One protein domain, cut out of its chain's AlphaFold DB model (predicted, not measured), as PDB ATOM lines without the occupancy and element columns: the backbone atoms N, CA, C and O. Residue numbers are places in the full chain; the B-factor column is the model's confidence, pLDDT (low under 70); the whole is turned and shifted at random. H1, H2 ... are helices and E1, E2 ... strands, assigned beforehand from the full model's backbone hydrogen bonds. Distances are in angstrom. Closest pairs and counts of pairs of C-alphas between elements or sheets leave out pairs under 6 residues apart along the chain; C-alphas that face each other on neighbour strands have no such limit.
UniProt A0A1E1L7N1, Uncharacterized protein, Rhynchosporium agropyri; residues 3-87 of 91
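Overview. This is residues 3 to 87 of the 91 residues of an uncharacterized protein of Rhynchosporium agropyri (UniProt A0A1E1L7N1). A small, strongly twisted sheet of three strands has helix H1 beyond one end and the long loop of residues 21 to 36 at the other, making an open, elongated body. The link after H1 folds back toward the sheet, and residues 76 to 87, including the short H2, stick out as a free tail. The 85 printed residues hold three named strands, then two named helices, in the order E1, E2, E3, H1, H2; the sheet runs E2, E1, E3 and is mixed. The class is mixed, helices and strands, with 40 residues, under half, in named elements. The whole is loose and flat, with a radius of gyration of the C-alphas of 16.8 A and spans of 51 by 40 by 16 A.

Arrangement. E1, residues 3 to 9, is the inner strand and forms a hairpin with the edge strand E2, residues 14 to 20. They are antiparallel at 157 degrees, with N 5 and O 17 at 2.8 A. The other edge strand, E3, residues 37 to 45, is parallel to E1 at 27 degrees, with N 6 and O 41 at 2.9 A; the C-alphas of Asp 6 and Thr 42, 4.7 A apart, face each other. E3 bends by 62 degrees at residue 40. H1, residues 50 to 61, is not on the sheet, with 3 pairs of C-alphas within 10 A. H2, residues 81 to 85, is apart from H1 and from each strand. In H1 every O i to N i+4 pair is within hydrogen-bond range; in H2 0 of 1 is, and 0 of 2 O i to N i+3 pairs.

Along the chain. E1 begins at C-alpha 3, (221.110, 263.219, 241.113), and measures 20.1 A; E2 measures 18.8 A and E3 21.9 A. H1 measures 16.5 A from C-alpha 50, (231.081, 259.625, 261.325). H2, 7.0 A, ends at C-alpha 85, (252.876, 256.495, 252.206).

Size, cuts and confidence. The C-alphas of His 23 and Gly 63, the two farthest apart, are 51.2 A apart. The printed part has no cut. The links E2 to E3 and H1 to H2 are long. The pLDDT is under 70 at residue 29 and residues 65 to 87.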
ATOM      1  N   ASP A   3     221.845 262.675 239.977       89.12
ATOM      2  CA  ASP A   3     221.110 263.219 241.113       89.12
ATOM      3  C   ASP A   3     221.795 262.830 242.420       89.12
ATOM      4  O   ASP A   3     222.174 261.671 242.613       89.12
ATOM      5  N   TYR A   4     221.918 263.794 243.327       91.38
ATOM      6  CA  TYR A   4     222.560 263.631 244.626       91.38
ATOM      7  C   TYR A   4     221.639 264.065 245.770       91.38
ATOM      8  O   TYR A   4     220.743 264.894 245.601       91.38
ATOM      9  N   GLU A   5     221.905 263.521 246.949       94.38
ATOM     10  CA  GLU A   5     221.393 263.985 248.235       94.38
ATOM     11  C   GLU A   5     222.537 264.483 249.096       94.38
ATOM     12  O   GLU A   5     223.556 263.801 249.231       94.38
ATOM     13  N   ASP A   6     222.322 265.624 249.737       93.25
ATOM     14  CA  ASP A   6     223.292 266.230 250.636       93.25
ATOM     15  C   ASP A   6     222.832 266.076 252.088       93.25
ATOM     16  O   ASP A   6     221.673 266.307 252.426       93.25
ATOM     17  N   PHE A   7     223.760 265.719 252.967       93.94
ATOM     18  CA  PHE A   7     223.553 265.569 254.403       93.94
ATOM     19  C   PHE A   7     224.419 266.585 255.130       93.94
ATOM     20  O   PHE A   7     225.646 266.511 255.057       93.94
ATOM     21  N   LYS A   8     223.787 267.521 255.833       93.56
ATOM     22  CA  LYS A   8     224.443 268.541 256.653       93.56
ATOM     23  C   LYS A   8     224.400 268.119 258.113       93.56
ATOM     24  O   LYS A   8     223.328 267.843 258.647       93.56
ATOM     25  N   PHE A   9     225.561 268.088 258.750       92.62
ATOM     26  CA  PHE A   9     225.717 267.684 260.146       92.62
ATOM     27  C   PHE A   9     225.944 268.901 261.047       92.62
ATOM     28  O   PHE A   9     226.383 269.957 260.590       92.62
ATOM     29  N   THR A  10     225.727 268.738 262.351       90.44
ATOM     30  CA  THR A  10     225.927 269.807 263.354       90.44
ATOM     31  C   THR A  10     227.376 270.286 263.468       90.44
ATOM     32  O   THR A  10     227.624 271.430 263.829       90.44
ATOM     33  N   CYS A  11     228.339 269.444 263.090       87.19
ATOM     34  CA  CYS A  11     229.760 269.797 262.979       87.19
ATOM     35  C   CYS A  11     230.105 270.642 261.736       87.19
ATOM     36  O   CYS A  11     231.281 270.842 261.449       87.19
ATOM     37  N   ASN A  12     229.102 271.119 260.986       87.19
ATOM     38  CA  ASN A  12     229.244 271.870 259.733       87.19
ATOM     39  C   ASN A  12     229.900 271.084 258.579       87.19
ATOM     40  O   ASN A  12     230.276 271.646 257.550       87.19
ATOM     41  N   HIS A  13     230.008 269.762 258.715       89.06
ATOM     42  CA  HIS A  13     230.403 268.885 257.620       89.06
ATOM     43  C   HIS A  13     229.214 268.545 256.729       89.06
ATOM     44  O   HIS A  13     228.072 268.474 257.186       89.06
ATOM     45  N   THR A  14     229.508 268.307 255.452       90.81
ATOM     46  CA  THR A  14     228.526 267.852 254.467       90.81
ATOM     47  C   THR A  14     228.976 266.521 253.869       90.81
ATOM     48  O   THR A  14     230.153 266.344 253.546       90.81
ATOM     49  N   SER A  15     228.046 265.580 253.734       90.69
ATOM     50  CA  SER A  15     228.235 264.322 253.005       90.69
ATOM     51  C   SER A  15     227.262 264.266 251.837       90.69
ATOM     52  O   SER A  15     226.141 264.743 251.962       90.69
ATOM     53  N   THR A  16     227.676 263.679 250.718       91.06
ATOM     54  CA  THR A  16     226.858 263.597 249.502       91.06
ATOM     55  C   THR A  16     226.652 262.142 249.108       91.06
ATOM     56  O   THR A  16     227.628 261.394 248.996       91.06
ATOM     57  N   LYS A  17     225.410 261.739 248.847       89.44
ATOM     58  CA  LYS A  17     225.051 260.405 248.355       89.44
ATOM     59  C   LYS A  17     224.499 260.514 246.942       89.44
ATOM     60  O   LYS A  17     223.654 261.355 246.669       89.44
ATOM     61  N   LEU A  18     224.961 259.655 246.041       88.38
ATOM     62  CA  LEU A  18     224.392 259.556 244.702       88.38
ATOM     63  C   LEU A  18     223.066 258.782 244.758       88.38
ATOM     64  O   LEU A  18     223.027 257.669 245.283       88.38
ATOM     65  N   LEU A  19     222.002 259.363 244.207       88.56
ATOM     66  CA  LEU A  19     220.696 258.719 244.058       88.56
ATOM     67  C   LEU A  19     220.551 258.037 242.706       88.56
ATOM     68  O   LEU A  19     220.140 256.881 242.627       88.56
ATOM     69  N   SER A  20     220.855 258.773 241.640       86.12
ATOM     70  CA  SER A  20     220.618 258.318 240.278       86.12
ATOM     71  C   SER A  20     221.814 258.653 239.395       86.12
ATOM     72  O   SER A  20     222.381 259.751 239.438       86.12
ATOM     73  N   TYR A  21     222.210 257.677 238.582       84.81
ATOM     74  CA  TYR A  21     223.211 257.884 237.547       84.81
ATOM     75  C   TYR A  21     222.565 258.544 236.328       84.81
ATOM     76  O   TYR A  21     221.445 258.211 235.926       84.81
ATOM     77  N   CYS A  22     223.302 259.454 235.690       82.62
ATOM     78  CA  CYS A  22     222.914 259.992 234.393       82.62
ATOM     79  C   CYS A  22     222.886 258.882 233.325       82.62
ATOM     80  O   CYS A  22     223.457 257.811 233.515       82.62
ATOM     81  N   HIS A  23     222.272 259.154 232.168       81.62
ATOM     82  CA  HIS A  23     222.229 258.203 231.049       81.62
ATOM     83  C   HIS A  23     223.620 257.655 230.677       81.62
ATOM     84  O   HIS A  23     223.768 256.461 230.454       81.62
ATOM     85  N   PHE A  24     224.644 258.510 230.686       75.12
ATOM     86  CA  PHE A  24     226.016 258.133 230.333       75.12
ATOM     87  C   PHE A  24     226.705 257.253 231.386       75.12
ATOM     88  O   PHE A  24     227.473 256.369 231.032       75.12
ATOM     89  N   ALA A  25     226.406 257.455 232.672       75.81
ATOM     90  CA  ALA A  25     227.038 256.739 233.784       75.81
ATOM     91  C   ALA A  25     226.208 255.545 234.292       75.81
ATOM     92  O   ALA A  25     226.565 254.924 235.287       75.81
ATOM     93  N   ARG A  26     225.082 255.221 233.639       76.12
ATOM     94  CA  ARG A  26     224.214 254.100 234.039       76.12
ATOM     95  C   ARG A  26     224.874 252.738 233.799       76.12
ATOM     96  O   ARG A  26     224.576 251.794 234.520       76.12
ATOM     97  N   THR A  27     225.738 252.646 232.791       75.62
ATOM     98  CA  THR A  27     226.341 251.380 232.344       75.62
ATOM     99  C   THR A  27     227.742 251.154 232.913       75.62
ATOM    100  O   THR A  27     228.157 250.011 233.058       75.62
ATOM    101  N   ASP A  28     228.457 252.221 233.275       74.50
ATOM    102  CA  ASP A  28     229.783 252.144 233.888       74.50
ATOM    103  C   ASP A  28     229.827 253.005 235.165       74.50
ATOM    104  O   ASP A  28     229.836 254.238 235.074       74.50
ATOM    105  N   PRO A  29     229.878 252.380 236.359       66.62
ATOM    106  CA  PRO A  29     229.987 253.083 237.638       66.62
ATOM    107  C   PRO A  29     231.249 253.945 237.774       66.62
ATOM    108  O   PRO A  29     231.279 254.853 238.606       66.62
ATOM    109  N   TYR A  30     232.294 253.668 236.987       73.94
ATOM    110  CA  TYR A  30     233.541 254.435 236.979       73.94
ATOM    111  C   TYR A  30     233.570 255.522 235.906       73.94
ATOM    112  O   TYR A  30     234.549 256.271 235.821       73.94
ATOM    113  N   HIS A  31     232.495 255.663 235.130       75.12
ATOM    114  CA  HIS A  31     232.390 256.721 234.146       75.12
ATOM    115  C   HIS A  31     232.372 258.081 234.846       75.12
ATOM    116  O   HIS A  31     231.462 258.410 235.616       75.12
ATOM    117  N   GLN A  32     233.385 258.904 234.573       70.44
ATOM    118  CA  GLN A  32     233.414 260.271 235.070       70.44
ATOM    119  C   GLN A  32     232.302 261.081 234.400       70.44
ATOM    120  O   GLN A  32     232.400 261.488 233.247       70.44
ATOM    121  N   CYS A  33     231.223 261.326 235.143       74.69
ATOM    122  CA  CYS A  33     230.161 262.211 234.692       74.69
ATOM    123  C   CYS A  33     230.648 263.667 234.758       74.69
ATOM    124  O   CYS A  33     230.710 264.260 235.835       74.69
ATOM    125  N   PHE A  34     230.953 264.250 233.596       75.94
ATOM    126  CA  PHE A  34     231.242 265.684 233.438       75.94
ATOM    127  C   PHE A  34     229.973 266.549 233.344       75.94
ATOM    128  O   PHE A  34     230.045 267.755 233.127       75.94
ATOM    129  N   GLY A  35     228.795 265.935 233.472       73.00
ATOM    130  CA  GLY A  35     227.519 266.640 233.455       73.00
ATOM    131  C   GLY A  35     227.248 267.405 234.751       73.00
ATOM    132  O   GLY A  35     227.855 267.160 235.793       73.00
ATOM    133  N   VAL A  36     226.267 268.307 234.692       78.31
ATOM    134  CA  VAL A  36     225.798 269.067 235.858       78.31
ATOM    135  C   VAL A  36     225.321 268.111 236.958       78.31
ATOM    136  O   VAL A  36     224.562 267.169 236.696       78.31
ATOM    137  N   LYS A  37     225.776 268.367 238.187       83.19
ATOM    138  CA  LYS A  37     225.336 267.678 239.403       83.19
ATOM    139  C   LYS A  37     224.108 268.387 239.956       83.19
ATOM    140  O   LYS A  37     224.132 269.606 240.106       83.19
ATOM    141  N   VAL A  38     223.058 267.631 240.258       88.00
ATOM    142  CA  VAL A  38     221.813 268.183 240.801       88.00
ATOM    143  C   VAL A  38     221.595 267.630 242.203       88.00
ATOM    144  O   VAL A  38     221.378 266.431 242.363       88.00
ATOM    145  N   THR A  39     221.627 268.497 243.214       91.00
ATOM    146  CA  THR A  39     221.190 268.137 244.569       91.00
ATOM    147  C   THR A  39     219.665 268.168 244.611       91.00
ATOM    148  O   THR A  39     219.056 269.216 244.397       91.00
ATOM    149  N   LYS A  40     219.037 267.020 244.869       92.31
ATOM    150  CA  LYS A  40     217.574 266.887 244.966       92.31
ATOM    151  C   LYS A  40     217.062 267.228 246.354       92.31
ATOM    152  O   LYS A  40     216.074 267.944 246.485       92.31
ATOM    153  N   HIS A  41     217.752 266.730 247.374       93.00
ATOM    154  CA  HIS A  41     217.372 266.925 248.764       93.00
ATOM    155  C   HIS A  41     218.578 267.306 249.609       93.00
ATOM    156  O   HIS A  41     219.701 266.857 249.374       93.00
ATOM    157  N   THR A  42     218.317 268.138 250.612       94.31
ATOM    158  CA  THR A  42     219.269 268.467 251.664       94.31
ATOM    159  C   THR A  42     218.657 268.078 252.995       94.31
ATOM    160  O   THR A  42     217.608 268.592 253.379       94.31
ATOM    161  N   TRP A  43     219.333 267.184 253.698       93.75
ATOM    162  CA  TRP A  43     218.913 266.668 254.988       93.75
ATOM    163  C   TRP A  43     219.779 267.273 256.082       93.75
ATOM    164  O   TRP A  43     221.006 267.232 256.004       93.75
ATOM    165  N   PHE A  44     219.146 267.814 257.116       93.88
ATOM    166  CA  PHE A  44     219.844 268.267 258.312       93.88
ATOM    167  C   PHE A  44     219.806 267.163 259.357       93.88
ATOM    168  O   PHE A  44     218.734 266.720 259.763       93.88
ATOM    169  N   GLN A  45     220.981 266.717 259.785       91.69
ATOM    170  CA  GLN A  45     221.121 265.732 260.841       91.69
ATOM    171  C   GLN A  45     221.589 266.408 262.126       91.69
ATOM    172  O   GLN A  45     222.547 267.180 262.125       91.69
ATOM    173  N   SER A  46     220.928 266.081 263.236       91.19
ATOM    174  CA  SER A  46     221.284 266.557 264.579       91.19
ATOM    175  C   SER A  46     222.512 265.850 265.170       91.19
ATOM    176  O   SER A  46     222.966 266.207 266.255       91.19
ATOM    177  N   MET A  47     223.074 264.869 264.459       89.56
ATOM    178  CA  MET A  47     224.257 264.116 264.868       89.56
ATOM    179  C   MET A  47     225.550 264.666 264.254       89.56
ATOM    180  O   MET A  47     225.541 265.425 263.281       89.56
ATOM    181  N   LEU A  48     226.680 264.258 264.832       89.12
ATOM    182  CA  LEU A  48     228.002 264.484 264.258       89.12
ATOM    183  C   LEU A  48     228.204 263.581 263.033       89.12
ATOM    184  O   LEU A  48     227.604 262.512 262.920       89.12
ATOM    185  N   CYS A  49     229.069 264.002 262.107       89.62
ATOM    186  CA  CYS A  49     229.458 263.129 261.006       89.62
ATOM    187  C   CYS A  49     230.308 261.954 261.537       89.62
ATOM    188  O   CYS A  49     230.973 262.108 262.567       89.62
ATOM    189  N   PRO A  50     230.352 260.801 260.842       88.75
ATOM    190  CA  PRO A  50     231.081 259.625 261.325       88.75
ATOM    191  C   PRO A  50     232.556 259.887 261.699       88.75
ATOM    192  O   PRO A  50     232.990 259.392 262.739       88.75
ATOM    193  N   PRO A  51     233.326 260.708 260.948       87.94
ATOM    194  CA  PRO A  51     234.685 261.086 261.347       87.94
ATOM    195  C   PRO A  51     234.752 261.886 262.656       87.94
ATOM    196  O   PRO A  51     235.603 261.617 263.502       87.94
ATOM    197  N   CYS A  52     233.852 262.855 262.846       87.12
ATOM    198  CA  CYS A  52     233.790 263.651 264.074       87.12
ATOM    199  C   CYS A  52     233.346 262.812 265.274       87.12
ATOM    200  O   CYS A  52     233.867 263.008 266.369       87.12
ATOM    201  N   GLU A  53     232.412 261.879 265.076       88.75
ATOM    202  CA  GLU A  53     231.978 260.961 266.131       88.75
ATOM    203  C   GLU A  53     233.125 260.029 266.545       88.75
ATOM    204  O   GLU A  53     233.389 259.872 267.735       88.75
ATOM    205  N   ALA A  54     233.883 259.494 265.580       88.25
ATOM    206  CA  ALA A  54     235.067 258.682 265.860       88.25
ATOM    207  C   ALA A  54     236.150 259.473 266.615       88.25
ATOM    208  O   ALA A  54     236.710 258.975 267.593       88.25
ATOM    209  N   TYR A  55     236.416 260.721 266.210       85.69
ATOM    210  CA  TYR A  55     237.350 261.604 266.915       85.69
ATOM    211  C   TYR A  55     236.893 261.891 268.350       85.69
ATOM    212  O   TYR A  55     237.679 261.764 269.287       85.69
ATOM    213  N   ARG A  56     235.608 262.212 268.542       86.31
ATOM    214  CA  ARG A  56     235.015 262.428 269.866       86.31
ATOM    215  C   ARG A  56     235.148 261.183 270.740       86.31
ATOM    216  O   ARG A  56     235.606 261.302 271.873       86.31
ATOM    217  N   ALA A  57     234.797 260.006 270.224       86.50
ATOM    218  CA  ALA A  57     234.915 258.745 270.953       86.50
ATOM    219  C   ALA A  57     236.369 258.461 271.370       86.50
ATOM    220  O   ALA A  57     236.625 258.122 272.527       86.50
ATOM    221  N   ALA A  58     237.331 258.681 270.468       85.62
ATOM    222  CA  ALA A  58     238.754 258.532 270.768       85.62
ATOM    223  C   ALA A  58     239.229 259.527 271.845       85.62
ATOM    224  O   ALA A  58     239.963 259.152 272.756       85.62
ATOM    225  N   CYS A  59     238.799 260.789 271.790       82.12
ATOM    226  CA  CYS A  59     239.161 261.793 272.792       82.12
ATOM    227  C   CYS A  59     238.555 261.522 274.168       82.12
ATOM    228  O   CYS A  59     239.256 261.689 275.167       82.12
ATOM    229  N   VAL A  60     237.305 261.053 274.219       83.44
ATOM    230  CA  VAL A  60     236.669 260.598 275.464       83.44
ATOM    231  C   VAL A  60     237.461 259.436 276.065       83.44
ATOM    232  O   VAL A  60     237.760 259.466 277.256       83.44
ATOM    233  N   ALA A  61     237.895 258.470 275.248       82.62
ATOM    234  CA  ALA A  61     238.748 257.370 275.704       82.62
ATOM    235  C   ALA A  61     240.125 257.842 276.215       82.62
ATOM    236  O   ALA A  61     240.691 257.235 277.119       82.62
ATOM    237  N   MET A  62     240.656 258.942 275.671       78.06
ATOM    238  CA  MET A  62     241.923 259.551 276.097       78.06
ATOM    239  C   MET A  62     241.784 260.547 277.265       78.06
ATOM    240  O   MET A  62     242.792 261.115 277.685       78.06
ATOM    241  N   GLY A  63     240.570 260.809 277.763       77.38
ATOM    242  CA  GLY A  63     240.324 261.791 278.829       77.38
ATOM    243  C   GLY A  63     240.634 263.244 278.438       77.38
ATOM    244  O   GLY A  63     240.951 264.059 279.303       77.38
ATOM    245  N   LYS A  64     240.588 263.579 277.141       74.69
ATOM    246  CA  LYS A  64     240.897 264.922 276.618       74.69
ATOM    247  C   LYS A  64     239.638 265.645 276.149       74.69
ATOM    248  O   LYS A  64     238.716 265.030 275.620       74.69
ATOM    249  N   VAL A  65     239.640 266.974 276.261       69.69
ATOM    250  CA  VAL A  65     238.612 267.825 275.647       69.69
ATOM    251  C   VAL A  65     238.814 267.829 274.129       69.69
ATOM    252  O   VAL A  65     239.901 268.137 273.643       69.69
ATOM    253  N   CYS A  66     237.779 267.454 273.378       67.62
ATOM    254  CA  CYS A  66     237.795 267.411 271.917       67.62
ATOM    255  C   CYS A  66     237.111 268.628 271.288       67.62
ATOM    256  O   CYS A  66     235.901 268.805 271.422       67.62
ATOM    257  N   ASP A  67     237.870 269.391 270.496       69.00
ATOM    258  CA  ASP A  67     237.336 270.416 269.594       69.00
ATOM    259  C   ASP A  67     236.705 269.756 268.355       69.00
ATOM    260  O   ASP A  67     237.382 269.472 267.364       69.00
ATOM    261  N   ILE A  68     235.392 269.522 268.387       65.50
ATOM    262  CA  ILE A  68     234.635 268.867 267.298       65.50
ATOM    263  C   ILE A  68     234.655 269.629 265.957       65.50
ATOM    264  O   ILE A  68     234.407 269.029 264.913       65.50
ATOM    265  N   PHE A  69     234.992 270.923 265.970       62.50
ATOM    266  CA  PHE A  69     235.077 271.781 264.780       62.50
ATOM    267  C   PHE A  69     236.436 271.726 264.062       62.50
ATOM    268  O   PHE A  69     236.544 272.193 262.933       62.50
ATOM    269  N   LYS A  70     237.481 271.164 264.691       57.84
ATOM    270  CA  LYS A  70     238.836 271.086 264.107       57.84
ATOM    271  C   LYS A  70     239.083 269.844 263.257       57.84
ATOM    272  O   LYS A  70     240.163 269.721 262.684       57.84
ATOM    273  N   ALA A  71     238.114 268.936 263.151       55.78
ATOM    274  CA  ALA A  71     238.191 267.788 262.254       55.78
ATOM    275  C   ALA A  71     238.022 268.261 260.798       55.78
ATOM    276  O   ALA A  71     237.006 268.008 260.169       55.78
ATOM    277  N   GLY A  72     238.990 269.028 260.295       46.91
ATOM    278  CA  GLY A  72     238.933 269.689 259.003       46.91
ATOM    279  C   GLY A  72     238.650 268.717 257.863       46.91
ATOM    280  O   GLY A  72     239.407 267.781 257.620       46.91
ATOM    281  N   VAL A  73     237.544 268.991 257.173       46.34
ATOM    282  CA  VAL A  73     237.284 268.807 255.740       46.34
ATOM    283  C   VAL A  73     238.432 268.133 254.972       46.34
ATOM    284  O   VAL A  73     239.324 268.789 254.443       46.34
ATOM    285  N   GLN A  74     238.352 266.814 254.816       42.22
ATOM    286  CA  GLN A  74     238.978 266.115 253.695       42.22
ATOM    287  C   GLN A  74     237.940 265.203 253.048       42.22
ATOM    288  O   GLN A  74     237.907 264.000 253.271       42.22
ATOM    289  N   ASN A  75     237.068 265.800 252.236       43.50
ATOM    290  CA  ASN A  75     236.233 265.066 251.293       43.50
ATOM    291  C   ASN A  75     236.537 265.548 249.872       43.50
ATOM    292  O   ASN A  75     235.851 266.413 249.348       43.50
ATOM    293  N   GLN A  76     237.581 264.986 249.260       43.12
ATOM    294  CA  GLN A  76     237.605 264.546 247.859       43.12
ATOM    295  C   GLN A  76     238.983 263.937 247.564       43.12
ATOM    296  O   GLN A  76     239.996 264.540 247.878       43.12
ATOM    297  N   PHE A  77     239.007 262.752 246.947       30.64
ATOM    298  CA  PHE A  77     240.180 261.956 246.522       30.64
ATOM    299  C   PHE A  77     240.795 260.974 247.544       30.64
ATOM    300  O   PHE A  77     241.919 261.168 248.002       30.64
ATOM    301  N   PRO A  78     240.175 259.796 247.769       41.59
ATOM    302  CA  PRO A  78     240.829 258.685 248.474       41.59
ATOM    303  C   PRO A  78     241.974 258.015 247.677       41.59
ATOM    304  O   PRO A  78     242.556 257.044 248.146       41.59
ATOM    305  N   ARG A  79     242.327 258.492 246.471       42.44
ATOM    306  CA  ARG A  79     243.323 257.826 245.604       42.44
ATOM    307  C   ARG A  79     244.762 258.343 245.704       42.44
ATOM    308  O   ARG A  79     245.659 257.630 245.271       42.44
ATOM    309  N   LEU A  80     245.011 259.519 246.286       39.25
ATOM    310  CA  LEU A  80     246.370 260.090 246.364       39.25
ATOM    311  C   LEU A  80     247.072 259.840 247.710       39.25
ATOM    312  O   LEU A  80     248.291 259.687 247.738       39.25
ATOM    313  N   ALA A  81     246.329 259.703 248.814       38.56
ATOM    314  CA  ALA A  81     246.923 259.458 250.135       38.56
ATOM    315  C   ALA A  81     247.602 258.075 250.248       38.56
ATOM    316  O   ALA A  81     248.635 257.945 250.901       38.56
ATOM    317  N   ALA A  82     247.084 257.058 249.549       44.88
ATOM    318  CA  ALA A  82     247.691 255.726 249.515       44.88
ATOM    319  C   ALA A  82     249.032 255.683 248.750       44.88
ATOM    320  O   ALA A  82     249.860 254.813 249.011       44.88
ATOM    321  N   TYR A  83     249.269 256.619 247.822       42.59
ATOM    322  CA  TYR A  83     250.492 256.643 247.011       42.59
ATOM    323  C   TYR A  83     251.678 257.296 247.737       42.59
ATOM    324  O   TYR A  83     252.817 256.870 247.563       42.59
ATOM    325  N   LEU A  84     251.424 258.289 248.595       45.28
ATOM    326  CA  LEU A  84     252.478 259.019 249.312       45.28
ATOM    327  C   LEU A  84     253.088 258.228 250.479       45.28
ATOM    328  O   LEU A  84     254.286 258.354 250.725       45.28
ATOM    329  N   PHE A  85     252.321 257.365 251.155       44.50
ATOM    330  CA  PHE A  85     252.876 256.495 252.206       44.50
ATOM    331  C   PHE A  85     253.855 255.453 251.648       44.50
ATOM    332  O   PHE A  85     254.876 255.173 252.266       44.50
ATOM    333  N   LYS A  86     253.610 254.945 250.434       50.22
ATOM    334  CA  LYS A  86     254.431 253.888 249.818       50.22
ATOM    335  C   LYS A  86     255.781 254.373 249.269       50.22
ATOM    336  O   LYS A  86     256.618 253.557 248.901       50.22
ATOM    337  N   MET A  87     255.995 255.690 249.214       47.44
ATOM    338  CA  MET A  87     257.236 256.307 248.726       47.44
ATOM    339  C   MET A  87     258.241 256.612 249.849       47.44
ATOM    340  O   MET A  87     259.418 256.799 249.560       47.44
TER     341      MET A  87